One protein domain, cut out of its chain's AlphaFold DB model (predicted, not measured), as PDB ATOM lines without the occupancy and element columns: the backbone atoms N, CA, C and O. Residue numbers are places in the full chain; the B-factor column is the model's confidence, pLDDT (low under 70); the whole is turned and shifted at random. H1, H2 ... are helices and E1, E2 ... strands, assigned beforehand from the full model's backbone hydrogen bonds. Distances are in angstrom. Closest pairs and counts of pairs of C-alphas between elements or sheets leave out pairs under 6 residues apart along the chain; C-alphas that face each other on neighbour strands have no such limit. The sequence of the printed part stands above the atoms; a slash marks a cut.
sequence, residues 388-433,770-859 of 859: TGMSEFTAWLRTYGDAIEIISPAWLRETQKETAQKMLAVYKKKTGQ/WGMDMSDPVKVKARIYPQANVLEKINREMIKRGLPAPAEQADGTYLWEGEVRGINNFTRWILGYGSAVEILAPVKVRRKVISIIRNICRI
ATOM      1  N   THR A 388     175.139  93.111 158.545       84.62
ATOM      2  CA  THR A 388     175.281  94.373 159.283       84.62
ATOM      3  C   THR A 388     175.425  95.496 158.253       84.62
ATOM      4  O   THR A 388     176.201  95.374 157.318       84.62
ATOM      5  N   GLY A 389     174.681  96.582 158.359       84.88
ATOM      6  CA  GLY A 389     174.707  97.741 157.467       84.88
ATOM      7  C   GLY A 389     173.447  97.841 156.616       84.88
ATOM      8  O   GLY A 389     173.513  97.960 155.390       84.88
ATOM      9  N   MET A 390     172.276  97.808 157.251       86.56
ATOM     10  CA  MET A 390     170.987  97.661 156.573       86.56
ATOM     11  C   MET A 390     170.660  98.823 155.625       86.56
ATOM     12  O   MET A 390     170.079  98.632 154.557       86.56
ATOM     13  N   SER A 391     171.077 100.042 155.967       84.44
ATOM     14  CA  SER A 391     170.902 101.213 155.092       84.44
ATOM     15  C   SER A 391     171.639 101.070 153.751       84.44
ATOM     16  O   SER A 391     171.158 101.518 152.710       84.44
ATOM     17  N   GLU A 392     172.801 100.419 153.757       85.94
ATOM     18  CA  GLU A 392     173.608 100.170 152.564       85.94
ATOM     19  C   GLU A 392     173.073  98.975 151.778       85.94
ATOM     20  O   GLU A 392     173.028  99.020 150.547       85.94
ATOM     21  N   PHE A 393     172.625  97.936 152.484       90.31
ATOM     22  CA  PHE A 393     172.012  96.760 151.882       90.31
ATOM     23  C   PHE A 393     170.696  97.095 151.173       90.31
ATOM     24  O   PHE A 393     170.519  96.764 150.005       90.31
ATOM     25  N   THR A 394     169.807  97.854 151.816       90.69
ATOM     26  CA  THR A 394     168.551  98.326 151.202       90.69
ATOM     27  C   THR A 394     168.806  99.218 149.986       90.69
ATOM     28  O   THR A 394     168.102  99.116 148.982       90.69
ATOM     29  N   ALA A 395     169.835 100.073 150.025       88.75
ATOM     30  CA  ALA A 395     170.234 100.870 148.865       88.75
ATOM     31  C   ALA A 395     170.714 100.007 147.698       88.75
ATOM     32  O   ALA A 395     170.385 100.302 146.551       88.75
ATOM     33  N   TRP A 396     171.450  98.935 147.990       91.38
ATOM     34  CA  TRP A 396     171.855  97.955 146.991       91.38
ATOM     35  C   TRP A 396     170.658  97.199 146.404       91.38
ATOM     36  O   TRP A 396     170.517  97.172 145.183       91.38
ATOM     37  N   LEU A 397     169.750  96.686 147.241       93.69
ATOM     38  CA  LEU A 397     168.522  96.014 146.797       93.69
ATOM     39  C   LEU A 397     167.691  96.898 145.859       93.69
ATOM     40  O   LEU A 397     167.244  96.440 144.809       93.69
ATOM     41  N   ARG A 398     167.559  98.198 146.161       92.44
ATOM     42  CA  ARG A 398     166.849  99.144 145.284       92.44
ATOM     43  C   ARG A 398     167.406  99.206 143.863       92.44
ATOM     44  O   ARG A 398     166.628  99.429 142.942       92.44
ATOM     45  N   THR A 399     168.704  98.981 143.654       92.62
ATOM     46  CA  THR A 399     169.296  98.997 142.302       92.62
ATOM     47  C   THR A 399     168.772  97.878 141.398       92.62
ATOM     48  O   THR A 399     168.859  97.991 140.175       92.62
ATOM     49  N   TYR A 400     168.205  96.816 141.980       93.75
ATOM     50  CA  TYR A 400     167.580  95.715 141.247       93.75
ATOM     51  C   TYR A 400     166.101  95.960 140.945       93.75
ATOM     52  O   TYR A 400     165.542  95.279 140.090       93.75
ATOM     53  N   GLY A 401     165.477  96.958 141.574       92.94
ATOM     54  CA  GLY A 401     164.082  97.305 141.329       92.94
ATOM     55  C   GLY A 401     163.133  96.135 141.597       92.94
ATOM     56  O   GLY A 401     163.126  95.587 142.691       92.94
ATOM     57  N   ASP A 402     162.334  95.772 140.595       93.38
ATOM     58  CA  ASP A 402     161.370  94.660 140.614       93.38
ATOM     59  C   ASP A 402     161.978  93.306 140.195       93.38
ATOM     60  O   ASP A 402     161.244  92.351 139.961       93.38
ATOM     61  N   ALA A 403     163.308  93.214 140.090       94.94
ATOM     62  CA  ALA A 403     164.038  91.964 139.843       94.94
ATOM     63  C   ALA A 403     164.375  91.193 141.136       94.94
ATOM     64  O   ALA A 403     165.205  90.280 141.122       94.94
ATOM     65  N   ILE A 404     163.784  91.606 142.259       95.94
ATOM     66  CA  ILE A 404     163.956  90.982 143.568       95.94
ATOM     67  C   ILE A 404     162.616  90.756 144.251       95.94
ATOM     68  O   ILE A 404     161.681  91.535 144.088       95.94
ATOM     69  N   GLU A 405     162.578  89.727 145.083       94.88
ATOM     70  CA  GLU A 405     161.493  89.417 146.002       94.88
ATOM     71  C   GLU A 405     162.093  89.179 147.395       94.88
ATOM     72  O   GLU A 405     162.986  88.348 147.577       94.88
ATOM     73  N   ILE A 406     161.631  89.946 148.386       95.50
ATOM     74  CA  ILE A 406     162.123  89.860 149.766       95.50
ATOM     75  C   ILE A 406     161.304  88.789 150.489       95.50
ATOM     76  O   ILE A 406     160.177  89.052 150.919       95.50
ATOM     77  N   ILE A 407     161.861  87.586 150.632       95.50
ATOM     78  CA  ILE A 407     161.199  86.456 151.301       95.50
ATOM     79  C   ILE A 407     161.156  86.716 152.808       95.50
ATOM     80  O   ILE A 407     160.087  86.660 153.414       95.50
ATOM     81  N   SER A 408     162.289  87.087 153.401       95.25
ATOM     82  CA  SER A 408     162.380  87.469 154.810       95.25
ATOM     83  C   SER A 408     163.499  88.499 155.038       95.25
ATOM     84  O   SER A 408     164.461  88.551 154.265       95.25
ATOM     85  N   PRO A 409     163.390  89.356 156.070       94.75
ATOM     86  CA  PRO A 409     162.294  89.474 157.037       94.75
ATOM     87  C   PRO A 409     161.143  90.377 156.545       94.75
ATOM     88  O   PRO A 409     161.328  91.257 155.707       94.75
ATOM     89  N   ALA A 410     159.941  90.203 157.109       93.94
ATOM     90  CA  ALA A 410     158.734  90.922 156.671       93.94
ATOM     91  C   ALA A 410     158.842  92.454 156.796       93.94
ATOM     92  O   ALA A 410     158.400  93.184 155.912       93.94
ATOM     93  N   TRP A 411     159.485  92.954 157.855       93.06
ATOM     94  CA  TRP A 411     159.680  94.396 158.043       93.06
ATOM     95  C   TRP A 411     160.548  95.019 156.936       93.06
ATOM     96  O   TRP A 411     160.349  96.182 156.579       93.06
ATOM     97  N   LEU A 412     161.491  94.258 156.361       93.00
ATOM     98  CA  LEU A 412     162.356  94.732 155.279       93.00
ATOM     99  C   LEU A 412     161.548  94.892 153.987       93.00
ATOM    100  O   LEU A 412     161.725  95.876 153.266       93.00
ATOM    101  N   ARG A 413     160.612  93.968 153.741       92.38
ATOM    102  CA  ARG A 413     159.637  94.060 152.649       92.38
ATOM    103  C   ARG A 413     158.770  95.311 152.786       92.38
ATOM    104  O   ARG A 413     158.669  96.083 151.834       92.38
ATOM    105  N   GLU A 414     158.221  95.567 153.974       91.38
ATOM    106  CA  GLU A 414     157.387  96.757 154.199       91.38
ATOM    107  C   GLU A 414     158.192  98.058 154.039       91.38
ATOM    108  O   GLU A 414     157.770  98.972 153.335       91.38
ATOM    109  N   THR A 415     159.422  98.102 154.559       90.62
ATOM    110  CA  THR A 415     160.333  99.253 154.385       90.62
ATOM    111  C   THR A 415     160.623  99.539 152.904       90.62
ATOM    112  O   THR A 415     160.679 100.697 152.465       90.62
ATOM    113  N   GLN A 416     160.814  98.487 152.104       90.12
ATOM    114  CA  GLN A 416     161.038  98.609 150.665       90.12
ATOM    115  C   GLN A 416     159.790  99.158 149.955       90.12
ATOM    116  O   GLN A 416     159.906 100.058 149.116       90.12
ATOM    117  N   LYS A 417     158.602  98.682 150.335       91.00
ATOM    118  CA  LYS A 417     157.311  99.144 149.813       91.00
ATOM    119  C   LYS A 417     157.040 100.609 150.152       91.00
ATOM    120  O   LYS A 417     156.709 101.387 149.256       91.00
ATOM    121  N   GLU A 418     157.259 101.028 151.397       91.44
ATOM    122  CA  GLU A 418     157.171 102.436 151.804       91.44
ATOM    123  C   GLU A 418     158.116 103.323 150.984       91.44
ATOM    124  O   GLU A 418     157.756 104.418 150.541       91.44
ATOM    125  N   THR A 419     159.342 102.848 150.745       90.69
ATOM    126  CA  THR A 419     160.323 103.580 149.935       90.69
ATOM    127  C   THR A 419     159.848 103.721 148.489       90.69
ATOM    128  O   THR A 419     159.909 104.817 147.927       90.69
ATOM    129  N   ALA A 420     159.304 102.657 147.896       91.94
ATOM    130  CA  ALA A 420     158.726 102.694 146.556       91.94
ATOM    131  C   ALA A 420     157.514 103.643 146.467       91.94
ATOM    132  O   ALA A 420     157.386 104.403 145.504       91.94
ATOM    133  N   GLN A 421     156.664 103.702 147.496       93.50
ATOM    134  CA  GLN A 421     155.561 104.667 147.569       93.50
ATOM    135  C   GLN A 421     156.060 106.116 147.620       93.50
ATOM    136  O   GLN A 421     155.551 106.965 146.881       93.50
ATOM    137  N   LYS A 422     157.096 106.401 148.423       92.00
ATOM    138  CA  LYS A 422     157.753 107.721 148.462       92.00
ATOM    139  C   LYS A 422     158.321 108.095 147.094       92.00
ATOM    140  O   LYS A 422     158.120 109.220 146.641       92.00
ATOM    141  N   MET A 423     158.961 107.152 146.402       92.19
ATOM    142  CA  MET A 423     159.437 107.356 145.030       92.19
ATOM    143  C   MET A 423     158.279 107.694 144.081       92.19
ATOM    144  O   MET A 423     158.358 108.683 143.358       92.19
ATOM    145  N   LEU A 424     157.168 106.946 144.112       92.44
ATOM    146  CA  LEU A 424     155.987 107.234 143.283       92.44
ATOM    147  C   LEU A 424     155.372 108.604 143.580       92.44
ATOM    148  O   LEU A 424     154.903 109.266 142.655       92.44
ATOM    149  N   ALA A 425     155.370 109.037 144.842       91.75
ATOM    150  CA  ALA A 425     154.841 110.341 145.228       91.75
ATOM    151  C   ALA A 425     155.599 111.491 144.545       91.75
ATOM    152  O   ALA A 425     154.966 112.439 144.081       91.75
ATOM    153  N   VAL A 426     156.925 111.376 144.395       88.75
ATOM    154  CA  VAL A 426     157.743 112.355 143.655       88.75
ATOM    155  C   VAL A 426     157.266 112.473 142.204       88.75
ATOM    156  O   VAL A 426     157.038 113.578 141.722       88.75
ATOM    157  N   TYR A 427     156.992 111.346 141.540       87.31
ATOM    158  CA  TYR A 427     156.499 111.343 140.158       87.31
ATOM    159  C   TYR A 427     155.056 111.864 140.005       87.31
ATOM    160  O   TYR A 427     154.707 112.334 138.916       87.31
ATOM    161  N   LYS A 428     154.228 111.786 141.061       79.31
ATOM    162  CA  LYS A 428     152.828 112.255 141.083       79.31
ATOM    163  C   LYS A 428     152.686 113.755 141.368       79.31
ATOM    164  O   LYS A 428     151.787 114.380 140.813       79.31
ATOM    165  N   LYS A 429     153.572 114.350 142.182       65.00
ATOM    166  CA  LYS A 429     153.469 115.747 142.663       65.00
ATOM    167  C   LYS A 429     153.364 116.824 141.567       65.00
ATOM    168  O   LYS A 429     152.963 117.936 141.883       65.00
ATOM    169  N   LYS A 430     153.685 116.526 140.301       53.06
ATOM    170  CA  LYS A 430     153.601 117.494 139.187       53.06
ATOM    171  C   LYS A 430     152.760 117.073 137.981       53.06
ATOM    172  O   LYS A 430     152.611 117.871 137.062       53.06
ATOM    173  N   THR A 431     152.131 115.893 137.979       41.47
ATOM    174  CA  THR A 431     151.168 115.563 136.905       41.47
ATOM    175  C   THR A 431     149.937 116.485 136.949       41.47
ATOM    176  O   THR A 431     149.316 116.705 135.920       41.47
ATOM    177  N   GLY A 432     149.644 117.103 138.101       35.78
ATOM    178  CA  GLY A 432     148.576 118.101 138.252       35.78
ATOM    179  C   GLY A 432     148.903 119.523 137.770       35.78
ATOM    180  O   GLY A 432     147.988 120.326 137.660       35.78
ATOM    181  N   GLN A 433     150.165 119.857 137.462       35.25
ATOM    182  CA  GLN A 433     150.536 121.191 136.942       35.25
ATOM    183  C   GLN A 433     150.746 121.213 135.422       35.25
ATOM    184  O   GLN A 433     150.685 122.276 134.815       35.25
ATOM    185  N   TRP A 770     177.324 103.753 130.808       88.81
ATOM    186  CA  TRP A 770     176.894 103.119 132.043       88.81
ATOM    187  C   TRP A 770     176.952 101.600 131.891       88.81
ATOM    188  O   TRP A 770     176.136 100.979 131.204       88.81
ATOM    189  N   GLY A 771     177.932 101.004 132.570       87.44
ATOM    190  CA  GLY A 771     178.214  99.576 132.485       87.44
ATOM    191  C   GLY A 771     178.537  99.138 131.058       87.44
ATOM    192  O   GLY A 771     179.042  99.917 130.257       87.44
ATOM    193  N   MET A 772     178.206  97.890 130.737       88.75
ATOM    194  CA  MET A 772     178.536  97.257 129.451       88.75
ATOM    195  C   MET A 772     177.317  97.138 128.518       88.75
ATOM    196  O   MET A 772     177.215  96.218 127.713       88.75
ATOM    197  N   ASP A 773     176.349  98.044 128.675       82.31
ATOM    198  CA  ASP A 773     175.078  98.046 127.942       82.31
ATOM    199  C   ASP A 773     175.214  98.818 126.616       82.31
ATOM    200  O   ASP A 773     175.640  99.973 126.606       82.31
ATOM    201  N   MET A 774     174.829  98.163 125.516       83.88
ATOM    202  CA  MET A 774     174.911  98.665 124.136       83.88
ATOM    203  C   MET A 774     173.602  99.274 123.610       83.88
ATOM    204  O   MET A 774     173.408  99.390 122.404       83.88
ATOM    205  N   SER A 775     172.686  99.654 124.501       82.88
ATOM    206  CA  SER A 775     171.504 100.441 124.136       82.88
ATOM    207  C   SER A 775     171.876 101.794 123.531       82.88
ATOM    208  O   SER A 775     172.861 102.423 123.931       82.88
ATOM    209  N   ASP A 776     171.040 102.245 122.592       85.06
ATOM    210  CA  ASP A 776     171.221 103.526 121.917       85.06
ATOM    211  C   ASP A 776     171.313 104.686 122.925       85.06
ATOM    212  O   ASP A 776     170.631 104.660 123.959       85.06
ATOM    213  N   PRO A 777     172.129 105.717 122.639       89.88
ATOM    214  CA  PRO A 777     172.225 106.892 123.489       89.88
ATOM    215  C   PRO A 777     170.870 107.592 123.654       89.88
ATOM    216  O   PRO A 777     170.113 107.763 122.699       89.88
ATOM    217  N   VAL A 778     170.568 108.033 124.873       92.75
ATOM    218  CA  VAL A 778     169.314 108.714 125.209       92.75
ATOM    219  C   VAL A 778     169.619 110.006 125.955       92.75
ATOM    220  O   VAL A 778     170.255 109.976 127.004       92.75
ATOM    221  N   LYS A 779     169.112 111.145 125.469       94.00
ATOM    222  CA  LYS A 779     169.153 112.406 126.224       94.00
ATOM    223  C   LYS A 779     168.191 112.336 127.404       94.00
ATOM    224  O   LYS A 779     166.986 112.213 127.200       94.00
ATOM    225  N   VAL A 780     168.719 112.407 128.622       94.62
ATOM    226  CA  VAL A 780     167.958 112.336 129.870       94.62
ATOM    227  C   VAL A 780     167.986 113.683 130.572       94.62
ATOM    228  O   VAL A 780     169.027 114.327 130.659       94.62
ATOM    229  N   LYS A 781     166.840 114.057 131.143       95.00
ATOM    230  CA  LYS A 781     166.694 115.176 132.069       95.00
ATOM    231  C   LYS A 781     166.254 114.647 133.426       95.00
ATOM    232  O   LYS A 781     165.201 114.008 133.519       95.00
ATOM    233  N   ALA A 782     167.038 114.901 134.464       94.19
ATOM    234  CA  ALA A 782     166.797 114.424 135.820       94.19
ATOM    235  C   ALA A 782     166.832 115.581 136.825       94.19
ATOM    236  O   ALA A 782     167.712 116.437 136.767       94.19
ATOM    237  N   ARG A 783     165.884 115.586 137.763       94.12
ATOM    238  CA  ARG A 783     165.895 116.459 138.938       94.12
ATOM    239  C   ARG A 783     166.471 115.698 140.124       94.12
ATOM    240  O   ARG A 783     166.119 114.543 140.356       94.12
ATOM    241  N   ILE A 784     167.331 116.360 140.876       94.19
ATOM    242  CA  ILE A 784     168.035 115.832 142.036       94.19
ATOM    243  C   ILE A 784     167.635 116.676 143.240       94.19
ATOM    244  O   ILE A 784     167.733 117.903 143.223       94.19
ATOM    245  N   TYR A 785     167.188 116.008 144.292       90.81
ATOM    246  CA  TYR A 785     166.860 116.634 145.562       90.81
ATOM    247  C   TYR A 785     168.081 116.533 146.484       90.81
ATOM    248  O   TYR A 785     168.583 115.419 146.680       90.81
ATOM    249  N   PRO A 786     168.580 117.646 147.057       82.69
ATOM    250  CA  PRO A 786     169.774 117.647 147.902       82.69
ATOM    251  C   PRO A 786     169.478 117.022 149.273       82.69
ATOM    252  O   PRO A 786     169.286 117.695 150.279       82.69
ATOM    253  N   GLN A 787     169.404 115.694 149.310       81.88
ATOM    254  CA  GLN A 787     169.215 114.907 150.523       81.88
ATOM    255  C   GLN A 787     170.526 114.208 150.885       81.88
ATOM    256  O   GLN A 787     171.107 113.498 150.059       81.88
ATOM    257  N   ALA A 788     170.980 114.372 152.130       78.56
ATOM    258  CA  ALA A 788     172.221 113.777 152.632       78.56
ATOM    259  C   ALA A 788     173.412 114.019 151.672       78.56
ATOM    260  O   ALA A 788     173.665 115.150 151.276       78.56
ATOM    261  N   ASN A 789     174.123 112.961 151.260       80.44
ATOM    262  CA  ASN A 789     175.305 113.054 150.388       80.44
ATOM    263  C   ASN A 789     174.991 112.697 148.917       80.44
ATOM    264  O   ASN A 789     175.867 112.210 148.201       80.44
ATOM    265  N   VAL A 790     173.732 112.817 148.470       84.75
ATOM    266  CA  VAL A 790     173.323 112.403 147.110       84.75
ATOM    267  C   VAL A 790     173.953 113.290 146.038       84.75
ATOM    268  O   VAL A 790     174.535 112.763 145.091       84.75
ATOM    269  N   LEU A 791     173.897 114.614 146.209       86.50
ATOM    270  CA  LEU A 791     174.453 115.563 145.242       86.50
ATOM    271  C   LEU A 791     175.963 115.364 145.054       86.50
ATOM    272  O   LEU A 791     176.428 115.272 143.923       86.50
ATOM    273  N   GLU A 792     176.709 115.197 146.151       83.50
ATOM    274  CA  GLU A 792     178.151 114.905 146.131       83.50
ATOM    275  C   GLU A 792     178.464 113.646 145.301       83.50
ATOM    276  O   GLU A 792     179.373 113.647 144.469       83.50
ATOM    277  N   LYS A 793     177.690 112.567 145.491       84.31
ATOM    278  CA  LYS A 793     177.870 111.305 144.754       84.31
ATOM    279  C   LYS A 793     177.593 111.461 143.262       84.31
ATOM    280  O   LYS A 793     178.361 110.939 142.457       84.31
ATOM    281  N   ILE A 794     176.512 112.153 142.903       87.19
ATOM    282  CA  ILE A 794     176.147 112.377 141.502       87.19
ATOM    283  C   ILE A 794     177.184 113.271 140.829       87.19
ATOM    284  O   ILE A 794     177.676 112.915 139.764       87.19
ATOM    285  N   ASN A 795     177.564 114.381 141.464       86.38
ATOM    286  CA  ASN A 795     178.543 115.309 140.913       86.38
ATOM    287  C   ASN A 795     179.886 114.615 140.643       86.38
ATOM    288  O   ASN A 795     180.437 114.721 139.550       86.38
ATOM    289  N   ARG A 796     180.367 113.806 141.596       82.12
ATOM    290  CA  ARG A 796     181.591 113.014 141.418       82.12
ATOM    291  C   ARG A 796     181.508 112.064 140.221       82.12
ATOM    292  O   ARG A 796     182.473 111.957 139.469       82.12
ATOM    293  N   GLU A 797     180.381 111.376 140.045       84.69
ATOM    294  CA  GLU A 797     180.190 110.462 138.913       84.69
ATOM    295  C   GLU A 797     180.154 111.216 137.574       84.69
ATOM    296  O   GLU A 797     180.712 110.727 136.594       84.69
ATOM    297  N   MET A 798     179.569 112.419 137.530       87.50
ATOM    298  CA  MET A 798     179.559 113.254 136.323       87.50
ATOM    299  C   MET A 798     180.962 113.747 135.963       87.50
ATOM    300  O   MET A 798     181.411 113.516 134.841       87.50
ATOM    301  N   ILE A 799     181.696 114.314 136.929       83.31
ATOM    302  CA  ILE A 799     183.082 114.779 136.740       83.31
ATOM    303  C   ILE A 799     183.966 113.639 136.228       83.31
ATOM    304  O   ILE A 799     184.666 113.795 135.229       83.31
ATOM    305  N   LYS A 800     183.881 112.457 136.855       80.00
ATOM    306  CA  LYS A 800     184.633 111.263 136.443       80.00
ATOM    307  C   LYS A 800     184.395 110.890 134.975       80.00
ATOM    308  O   LYS A 800     185.290 110.365 134.316       80.00
ATOM    309  N   ARG A 801     183.186 111.124 134.467       82.56
ATOM    310  CA  ARG A 801     182.782 110.783 133.097       82.56
ATOM    311  C   ARG A 801     183.015 111.912 132.096       82.56
ATOM    312  O   ARG A 801     182.752 111.708 130.915       82.56
ATOM    313  N   GLY A 802     183.506 113.071 132.545       83.69
ATOM    314  CA  GLY A 802     183.623 114.275 131.720       83.69
ATOM    315  C   GLY A 802     182.264 114.877 131.353       83.69
ATOM    316  O   GLY A 802     182.126 115.478 130.293       83.69
ATOM    317  N   LEU A 803     181.247 114.666 132.191       87.31
ATOM    318  CA  LEU A 803     179.891 115.177 132.002       87.31
ATOM    319  C   LEU A 803     179.657 116.413 132.882       87.31
ATOM    320  O   LEU A 803     180.257 116.520 133.955       87.31
ATOM    321  N   PRO A 804     178.770 117.337 132.467       87.12
ATOM    322  CA  PRO A 804     178.488 118.543 133.234       87.12
ATOM    323  C   PRO A 804     177.877 118.212 134.601       87.12
ATOM    324  O   PRO A 804     177.087 117.272 134.744       87.12
ATOM    325  N   ALA A 805     178.239 119.015 135.601       89.12
ATOM    326  CA  ALA A 805     177.659 118.945 136.935       89.12
ATOM    327  C   ALA A 805     176.172 119.364 136.918       89.12
ATOM    328  O   ALA A 805     175.775 120.180 136.082       89.12
ATOM    329  N   PRO A 806     175.333 118.839 137.831       92.50
ATOM    330  CA  PRO A 806     173.966 119.328 138.001       92.50
ATOM    331  C   PRO A 806     173.932 120.819 138.366       92.50
ATOM    332  O   PRO A 806     174.665 121.252 139.252       92.50
ATOM    333  N   ALA A 807     173.051 121.585 137.725       92.62
ATOM    334  CA  ALA A 807     172.878 123.015 137.973       92.62
ATOM    335  C   ALA A 807     171.822 123.266 139.057       92.62
ATOM    336  O   ALA A 807     170.740 122.676 139.016       92.62
ATOM    337  N   GLU A 808     172.112 124.156 140.003       93.94
ATOM    338  CA  GLU A 808     171.155 124.567 141.036       93.94
ATOM    339  C   GLU A 808     169.949 125.295 140.423       93.94
ATOM    340  O   GLU A 808     170.055 125.949 139.384       93.94
ATOM    341  N   GLN A 809     168.779 125.128 141.026       93.31
ATOM    342  CA  GLN A 809     167.516 125.732 140.615       93.31
ATOM    343  C   GLN A 809     166.993 126.648 141.725       93.31
ATOM    344  O   GLN A 809     167.319 126.471 142.896       93.31
ATOM    345  N   ALA A 810     166.112 127.588 141.373       86.44
ATOM    346  CA  ALA A 810     165.536 128.543 142.326       86.44
ATOM    347  C   ALA A 810     164.754 127.888 143.485       86.44
ATOM    348  O   ALA A 810     164.583 128.498 144.534       86.44
ATOM    349  N   ASP A 811     164.284 126.648 143.311       85.88
ATOM    350  CA  ASP A 811     163.583 125.871 144.341       85.88
ATOM    351  C   ASP A 811     164.529 125.063 145.257       85.88
ATOM    352  O   ASP A 811     164.068 124.220 146.030       85.88
ATOM    353  N   GLY A 812     165.846 125.282 145.156       87.12
ATOM    354  CA  GLY A 812     166.877 124.549 145.892       87.12
ATOM    355  C   GLY A 812     167.098 123.116 145.395       87.12
ATOM    356  O   GLY A 812     167.843 122.358 146.014       87.12
ATOM    357  N   THR A 813     166.452 122.699 144.299       91.38
ATOM    358  CA  THR A 813     166.743 121.419 143.635       91.38
ATOM    359  C   THR A 813     167.844 121.580 142.594       91.38
ATOM    360  O   THR A 813     168.230 122.688 142.242       91.38
ATOM    361  N   TYR A 814     168.369 120.467 142.086       94.50
ATOM    362  CA  TYR A 814     169.399 120.474 141.052       94.50
ATOM    363  C   TYR A 814     168.880 119.799 139.789       94.50
ATOM    364  O   TYR A 814     168.222 118.758 139.848       94.50
ATOM    365  N   LEU A 815     169.184 120.376 138.634       94.19
ATOM    366  CA  LEU A 815     168.792 119.864 137.333       94.19
ATOM    367  C   LEU A 815     170.020 119.361 136.584       94.19
ATOM    368  O   LEU A 815     171.016 120.066 136.448       94.19
ATOM    369  N   TRP A 816     169.928 118.145 136.064       94.62
ATOM    370  CA  TRP A 816     170.939 117.578 135.186       94.62
ATOM    371  C   TRP A 816     170.319 117.178 133.851       94.62
ATOM    372  O   TRP A 816     169.251 116.560 133.814       94.62
ATOM    373  N   GLU A 817     170.997 117.524 132.761       94.06
ATOM    374  CA  GLU A 817     170.608 117.178 131.398       94.06
ATOM    375  C   GLU A 817     171.838 116.699 130.622       94.06
ATOM    376  O   GLU A 817     172.875 117.360 130.623       94.06
ATOM    377  N   GLY A 818     171.739 115.536 129.980       90.75
ATOM    378  CA  GLY A 818     172.867 114.955 129.258       90.75
ATOM    379  C   GLY A 818     172.518 113.689 128.483       90.75
ATOM    380  O   GLY A 818     171.459 113.089 128.667       90.75
ATOM    381  N   GLU A 819     173.418 113.283 127.589       91.44
ATOM    382  CA  GLU A 819     173.305 112.020 126.857       91.44
ATOM    383  C   GLU A 819     173.777 110.845 127.725       91.44
ATOM    384  O   GLU A 819     174.887 110.841 128.256       91.44
ATOM    385  N   VAL A 820     172.928 109.828 127.849       90.25
ATOM    386  CA  VAL A 820     173.190 108.594 128.592       90.25
ATOM    387  C   VAL A 820     173.339 107.438 127.617       90.25
ATOM    388  O   VAL A 820     172.431 107.165 126.834       90.25
ATOM    389  N   ARG A 821     174.445 106.700 127.715       91.06
ATOM    390  CA  ARG A 821     174.679 105.451 126.974       91.06
ATOM    391  C   ARG A 821     174.602 104.271 127.934       91.06
ATOM    392  O   ARG A 821     175.253 104.311 128.975       91.06
ATOM    393  N   GLY A 822     173.836 103.231 127.613       90.00
ATOM    394  CA  GLY A 822     173.589 102.126 128.547       90.00
ATOM    395  C   GLY A 822     172.445 102.417 129.526       90.00
ATOM    396  O   GLY A 822     172.625 102.468 130.747       90.00
ATOM    397  N   ILE A 823     171.241 102.640 128.989       90.31
ATOM    398  CA  ILE A 823     170.094 103.151 129.749       90.31
ATOM    399  C   ILE A 823     169.637 102.211 130.875       90.31
ATOM    400  O   ILE A 823     169.095 102.683 131.878       90.31
ATOM    401  N   ASN A 824     169.839 100.890 130.760       88.81
ATOM    402  CA  ASN A 824     169.420  99.958 131.811       88.81
ATOM    403  C   ASN A 824     170.304 100.093 133.052       88.81
ATOM    404  O   ASN A 824     169.779 100.222 134.156       88.81
ATOM    405  N   ASN A 825     171.628 100.148 132.882       89.56
ATOM    406  CA  ASN A 825     172.553 100.361 133.999       89.56
ATOM    407  C   ASN A 825     172.390 101.752 134.618       89.56
ATOM    408  O   ASN A 825     172.426 101.886 135.840       89.56
ATOM    409  N   PHE A 826     172.124 102.778 133.805       91.31
ATOM    410  CA  PHE A 826     171.764 104.100 134.315       91.31
ATOM    411  C   PHE A 826     170.467 104.072 135.142       91.31
ATOM    412  O   PHE A 826     170.393 104.674 136.212       91.31
ATOM    413  N   THR A 827     169.462 103.306 134.701       92.06
ATOM    414  CA  THR A 827     168.218 103.098 135.461       92.06
ATOM    415  C   THR A 827     168.496 102.422 136.811       92.06
ATOM    416  O   THR A 827     168.013 102.911 137.831       92.06
ATOM    417  N   ARG A 828     169.322 101.359 136.850       90.81
ATOM    418  CA  ARG A 828     169.753 100.700 138.105       90.81
ATOM    419  C   ARG A 828     170.426 101.689 139.057       90.81
ATOM    420  O   ARG A 828     170.116 101.719 140.247       90.81
ATOM    421  N   TRP A 829     171.321 102.516 138.520       89.94
ATOM    422  CA  TRP A 829     172.056 103.521 139.284       89.94
ATOM    423  C   TRP A 829     171.123 104.557 139.921       89.94
ATOM    424  O   TRP A 829     171.243 104.830 141.115       89.94
ATOM    425  N   ILE A 830     170.137 105.069 139.176       91.38
ATOM    426  CA  ILE A 830     169.148 106.020 139.707       91.38
ATOM    427  C   ILE A 830     168.279 105.397 140.796       91.38
ATOM    428  O   ILE A 830     168.058 106.029 141.828       91.38
ATOM    429  N   LEU A 831     167.797 104.166 140.595       91.62
ATOM    430  CA  LEU A 831     166.935 103.495 141.573       91.62
ATOM    431  C   LEU A 831     167.615 103.365 142.948       91.62
ATOM    432  O   LEU A 831     166.945 103.484 143.976       91.62
ATOM    433  N   GLY A 832     168.946 103.228 142.989       89.12
ATOM    434  CA  GLY A 832     169.722 103.221 144.234       89.12
ATOM    435  C   GLY A 832     169.538 104.478 145.101       89.12
ATOM    436  O   GLY A 832     169.531 104.382 146.336       89.12
ATOM    437  N   TYR A 833     169.311 105.642 144.479       90.06
ATOM    438  CA  TYR A 833     169.069 106.919 145.163       90.06
ATOM    439  C   TYR A 833     167.626 107.099 145.660       90.06
ATOM    440  O   TYR A 833     167.347 108.043 146.400       90.06
ATOM    441  N   GLY A 834     166.706 106.195 145.313       89.56
ATOM    442  CA  GLY A 834     165.326 106.242 145.790       89.56
ATOM    443  C   GLY A 834     164.605 107.530 145.381       89.56
ATOM    444  O   GLY A 834     164.631 107.929 144.221       89.56
ATOM    445  N   SER A 835     163.944 108.190 146.337       90.19
ATOM    446  CA  SER A 835     163.167 109.419 146.102       90.19
ATOM    447  C   SER A 835     164.019 110.676 145.891       90.19
ATOM    448  O   SER A 835     163.461 111.742 145.651       90.19
ATOM    449  N   ALA A 836     165.348 110.580 145.994       91.44
ATOM    450  CA  ALA A 836     166.237 111.727 145.828       91.44
ATOM    451  C   ALA A 836     166.474 112.110 144.356       91.44
ATOM    452  O   ALA A 836     167.060 113.157 144.092       91.44
ATOM    453  N   VAL A 837     166.024 111.292 143.396       92.38
ATOM    454  CA  VAL A 837     166.171 111.560 141.959       92.38
ATOM    455  C   VAL A 837     164.852 111.304 141.227       92.38
ATOM    456  O   VAL A 837     164.218 110.263 141.390       92.38
ATOM    457  N   GLU A 838     164.456 112.247 140.375       93.88
ATOM    458  CA  GLU A 838     163.273 112.175 139.516       93.88
ATOM    459  C   GLU A 838     163.680 112.293 138.044       93.88
ATOM    460  O   GLU A 838     164.285 113.283 137.637       93.88
ATOM    461  N   ILE A 839     163.291 111.329 137.204       94.94
ATOM    462  CA  ILE A 839     163.455 111.460 135.751       94.94
ATOM    463  C   ILE A 839     162.324 112.302 135.164       94.94
ATOM    464  O   ILE A 839     161.156 111.913 135.216       94.94
ATOM    465  N   LEU A 840     162.669 113.432 134.553       93.69
ATOM    466  CA  LEU A 840     161.738 114.339 133.881       93.69
ATOM    467  C   LEU A 840     161.542 113.951 132.412       93.69
ATOM    468  O   LEU A 840     160.406 113.818 131.962       93.69
ATOM    469  N   ALA A 841     162.637 113.707 131.690       92.88
ATOM    470  CA  ALA A 841     162.628 113.346 130.275       92.88
ATOM    471  C   ALA A 841     163.708 112.288 129.958       92.88
ATOM    472  O   ALA A 841     164.699 112.205 130.684       92.88
ATOM    473  N   PRO A 842     163.530 111.473 128.901       94.69
ATOM    474  CA  PRO A 842     162.356 111.423 128.036       94.69
ATOM    475  C   PRO A 842     161.214 110.641 128.700       94.69
ATOM    476  O   PRO A 842     161.429 109.791 129.571       94.69
ATOM    477  N   VAL A 843     159.982 110.884 128.244       92.25
ATOM    478  CA  VAL A 843     158.764 110.266 128.804       92.25
ATOM    479  C   VAL A 843     158.851 108.735 128.812       92.25
ATOM    480  O   VAL A 843     158.394 108.100 129.759       92.25
ATOM    481  N   LYS A 844     159.496 108.130 127.806       91.62
ATOM    482  CA  LYS A 844     159.715 106.676 127.731       91.62
ATOM    483  C   LYS A 844     160.517 106.142 128.927       91.62
ATOM    484  O   LYS A 844     160.103 105.160 129.541       91.62
ATOM    485  N   VAL A 845     161.621 106.801 129.294       91.75
ATOM    486  CA  VAL A 845     162.449 106.409 130.453       91.75
ATOM    487  C   VAL A 845     161.701 106.693 131.754       91.75
ATOM    488  O   VAL A 845     161.644 105.822 132.619       91.75
ATOM    489  N   ARG A 846     161.033 107.852 131.864       94.00
ATOM    490  CA  ARG A 846     160.182 108.185 133.021       94.00
ATOM    491  C   ARG A 846     159.112 107.114 133.266       94.00
ATOM    492  O   ARG A 846     158.991 106.609 134.379       94.00
ATOM    493  N   ARG A 847     158.360 106.721 132.231       93.31
ATOM    494  CA  ARG A 847     157.328 105.669 132.311       93.31
ATOM    495  C   ARG A 847     157.919 104.319 132.710       93.31
ATOM    496  O   ARG A 847     157.321 103.631 133.533       93.31
ATOM    497  N   LYS A 848     159.092 103.962 132.176       92.31
ATOM    498  CA  LYS A 848     159.809 102.736 132.547       92.31
ATOM    499  C   LYS A 848     160.165 102.717 134.035       92.31
ATOM    500  O   LYS A 848     159.822 101.755 134.712       92.31
ATOM    501  N   VAL A 849     160.773 103.788 134.553       93.75
ATOM    502  CA  VAL A 849     161.113 103.913 135.982       93.75
ATOM    503  C   VAL A 849     159.858 103.808 136.852       93.75
ATOM    504  O   VAL A 849     159.832 103.022 137.792       93.75
ATOM    505  N   ILE A 850     158.781 104.515 136.500       94.12
ATOM    506  CA  ILE A 850     157.500 104.433 137.222       94.12
ATOM    507  C   ILE A 850     156.939 103.004 137.213       94.12
ATOM    508  O   ILE A 850     156.443 102.544 138.239       94.12
ATOM    509  N   SER A 851     157.003 102.301 136.078       94.31
ATOM    510  CA  SER A 851     156.539 100.914 135.970       94.31
ATOM    511  C   SER A 851     157.306  99.988 136.910       94.31
ATOM    512  O   SER A 851     156.679  99.206 137.615       94.31
ATOM    513  N   ILE A 852     158.635 100.116 136.955       93.44
ATOM    514  CA  ILE A 852     159.489  99.334 137.858       93.44
ATOM    515  C   ILE A 852     159.086  99.610 139.308       93.44
ATOM    516  O   ILE A 852     158.794  98.680 140.050       93.44
ATOM    517  N   ILE A 853     158.970 100.882 139.702       93.62
ATOM    518  CA  ILE A 853     158.608 101.244 141.081       93.62
ATOM    519  C   ILE A 853     157.214 100.711 141.459       93.62
ATOM    520  O   ILE A 853     157.015 100.248 142.577       93.62
ATOM    521  N   ARG A 854     156.241 100.728 140.536       93.62
ATOM    522  CA  ARG A 854     154.914 100.135 140.783       93.62
ATOM    523  C   ARG A 854     154.980  98.627 141.004       93.62
ATOM    524  O   ARG A 854     154.230  98.128 141.833       93.62
ATOM    525  N   ASN A 855     155.845  97.925 140.277       92.50
ATOM    526  CA  ASN A 855     156.042  96.493 140.462       92.50
ATOM    527  C   ASN A 855     156.703  96.187 141.814       92.50
ATOM    528  O   ASN A 855     156.260  95.259 142.476       92.50
ATOM    529  N   ILE A 856     157.641  97.023 142.282       90.31
ATOM    530  CA  ILE A 856     158.206  96.914 143.645       90.31
ATOM    531  C   ILE A 856     157.113  96.999 144.718       90.31
ATOM    532  O   ILE A 856     157.226  96.361 145.748       90.31
ATOM    533  N   CYS A 857     156.046  97.779 144.511       87.69
ATOM    534  CA  CYS A 857     154.943  97.840 145.478       87.69
ATOM    535  C   CYS A 857     154.032  96.597 145.475       87.69
ATOM    536  O   CYS A 857     153.195  96.478 146.371       87.69
ATOM    537  N   ARG A 858     154.098  95.764 144.425       85.31
ATOM    538  CA  ARG A 858     153.233  94.587 144.221       85.31
ATOM    539  C   ARG A 858     153.878  93.287 144.696       85.31
ATOM    540  O   ARG A 858     153.139  92.384 145.072       85.31
ATOM    541  N   ILE A 859     155.203  93.208 144.595       75.81
ATOM    542  CA  ILE A 859     156.064  92.111 145.060       75.81
ATOM    543  C   ILE A 859     156.428  92.391 146.519       75.81
ATOM    544  O   ILE A 859     156.415  91.445 147.336       75.81
TER     545      ILE A 859
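What this domain is: This is residues 388 to 433 and 770 to 859 of the 859 residues of the protein "WYL domain-containing transcriptional regulator" of Syntrophomonadaceae bacterium (UniProt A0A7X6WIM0). A small, strongly twisted sheet of three strands, E3, E2 and E4, makes one end of the model, and H1 and E1 lie toward the other end. H4 sits near the middle, and H5 runs from the E4 edge of the sheet and packs side by side with the long H2; H3 grazes the sheet. The printed part has 136 residues, with five named helices and four named strands in the order H1 E1 H2 E2 H3 E3 H4 E4 H5. The sheet runs E3, E2, E4, antiparallel throughout, and the class is mixed, helices and strands. The whole is compact, with a radius of gyration of the C-alphas of 14.9 A and spans of 41 by 37 by 30 A.

How they stand to each other: H1, residues 390 to 398, touches H4, residues 823 to 832, at a shallow tilt of 27 degrees, opposite ways; their closest C-alphas, of Arg 398 and Gly 832, are 5.1 A apart. E1, residues 404 to 408, pairs with no named strand. H2, residues 410 to 428, touches residues 850 to 856 of H5, residues 843 to 856, at a shallow tilt of 25 degrees, opposite ways, with the C-alphas of Ala 420 and Ile 853 closest at 5.7 A. E2, residues 778 to 784, is antiparallel to E3, residues 814 to 820, with N 780 and O 818 2.8 A apart, within hydrogen-bond range. E2 is also antiparallel to E4, residues 837 to 841, with N 783 and O 838 at 2.8 A. H3, residues 790 to 801, only grazes the sheet with residues 790 to 798, and H2 only grazes it with 423 to 427. E3, H4 and E4 form a split strand-helix-strand unit, two strands running the same way with E2 between them, and its crossover is right-handed. H4 is on the sheet at a height of 6.2 A, over none of its strands. H5 is over E4 at a height of 11.2 A and stands up from the sheet at 45 degrees. Every O i to N i+4 pair is within hydrogen-bond range in H1, H3, H4 and H5; in H2, 14 of 15 are.

Where its parts are: H1 begins at C-alpha 390, (170.987, 97.661, 156.573). H2 is 27.1 A long, H5 20.0 A, E2 18.3 A, E3 17.6 A and H3 17.0 A. H5 ends at C-alpha 856, (158.206, 96.914, 143.645).

The domain as a whole: The farthest C-alphas, of Ile 407 and Ala 810, are 43.3 A apart. Residues 434 to 769 are not printed, and C-alphas 433 and 770 are 32.3 A apart across the cut. The link from H3 to E3, residues 802 to 813, is long. Mean pLDDT of the printed part is 88.4; residues 429 to 433 are under 70.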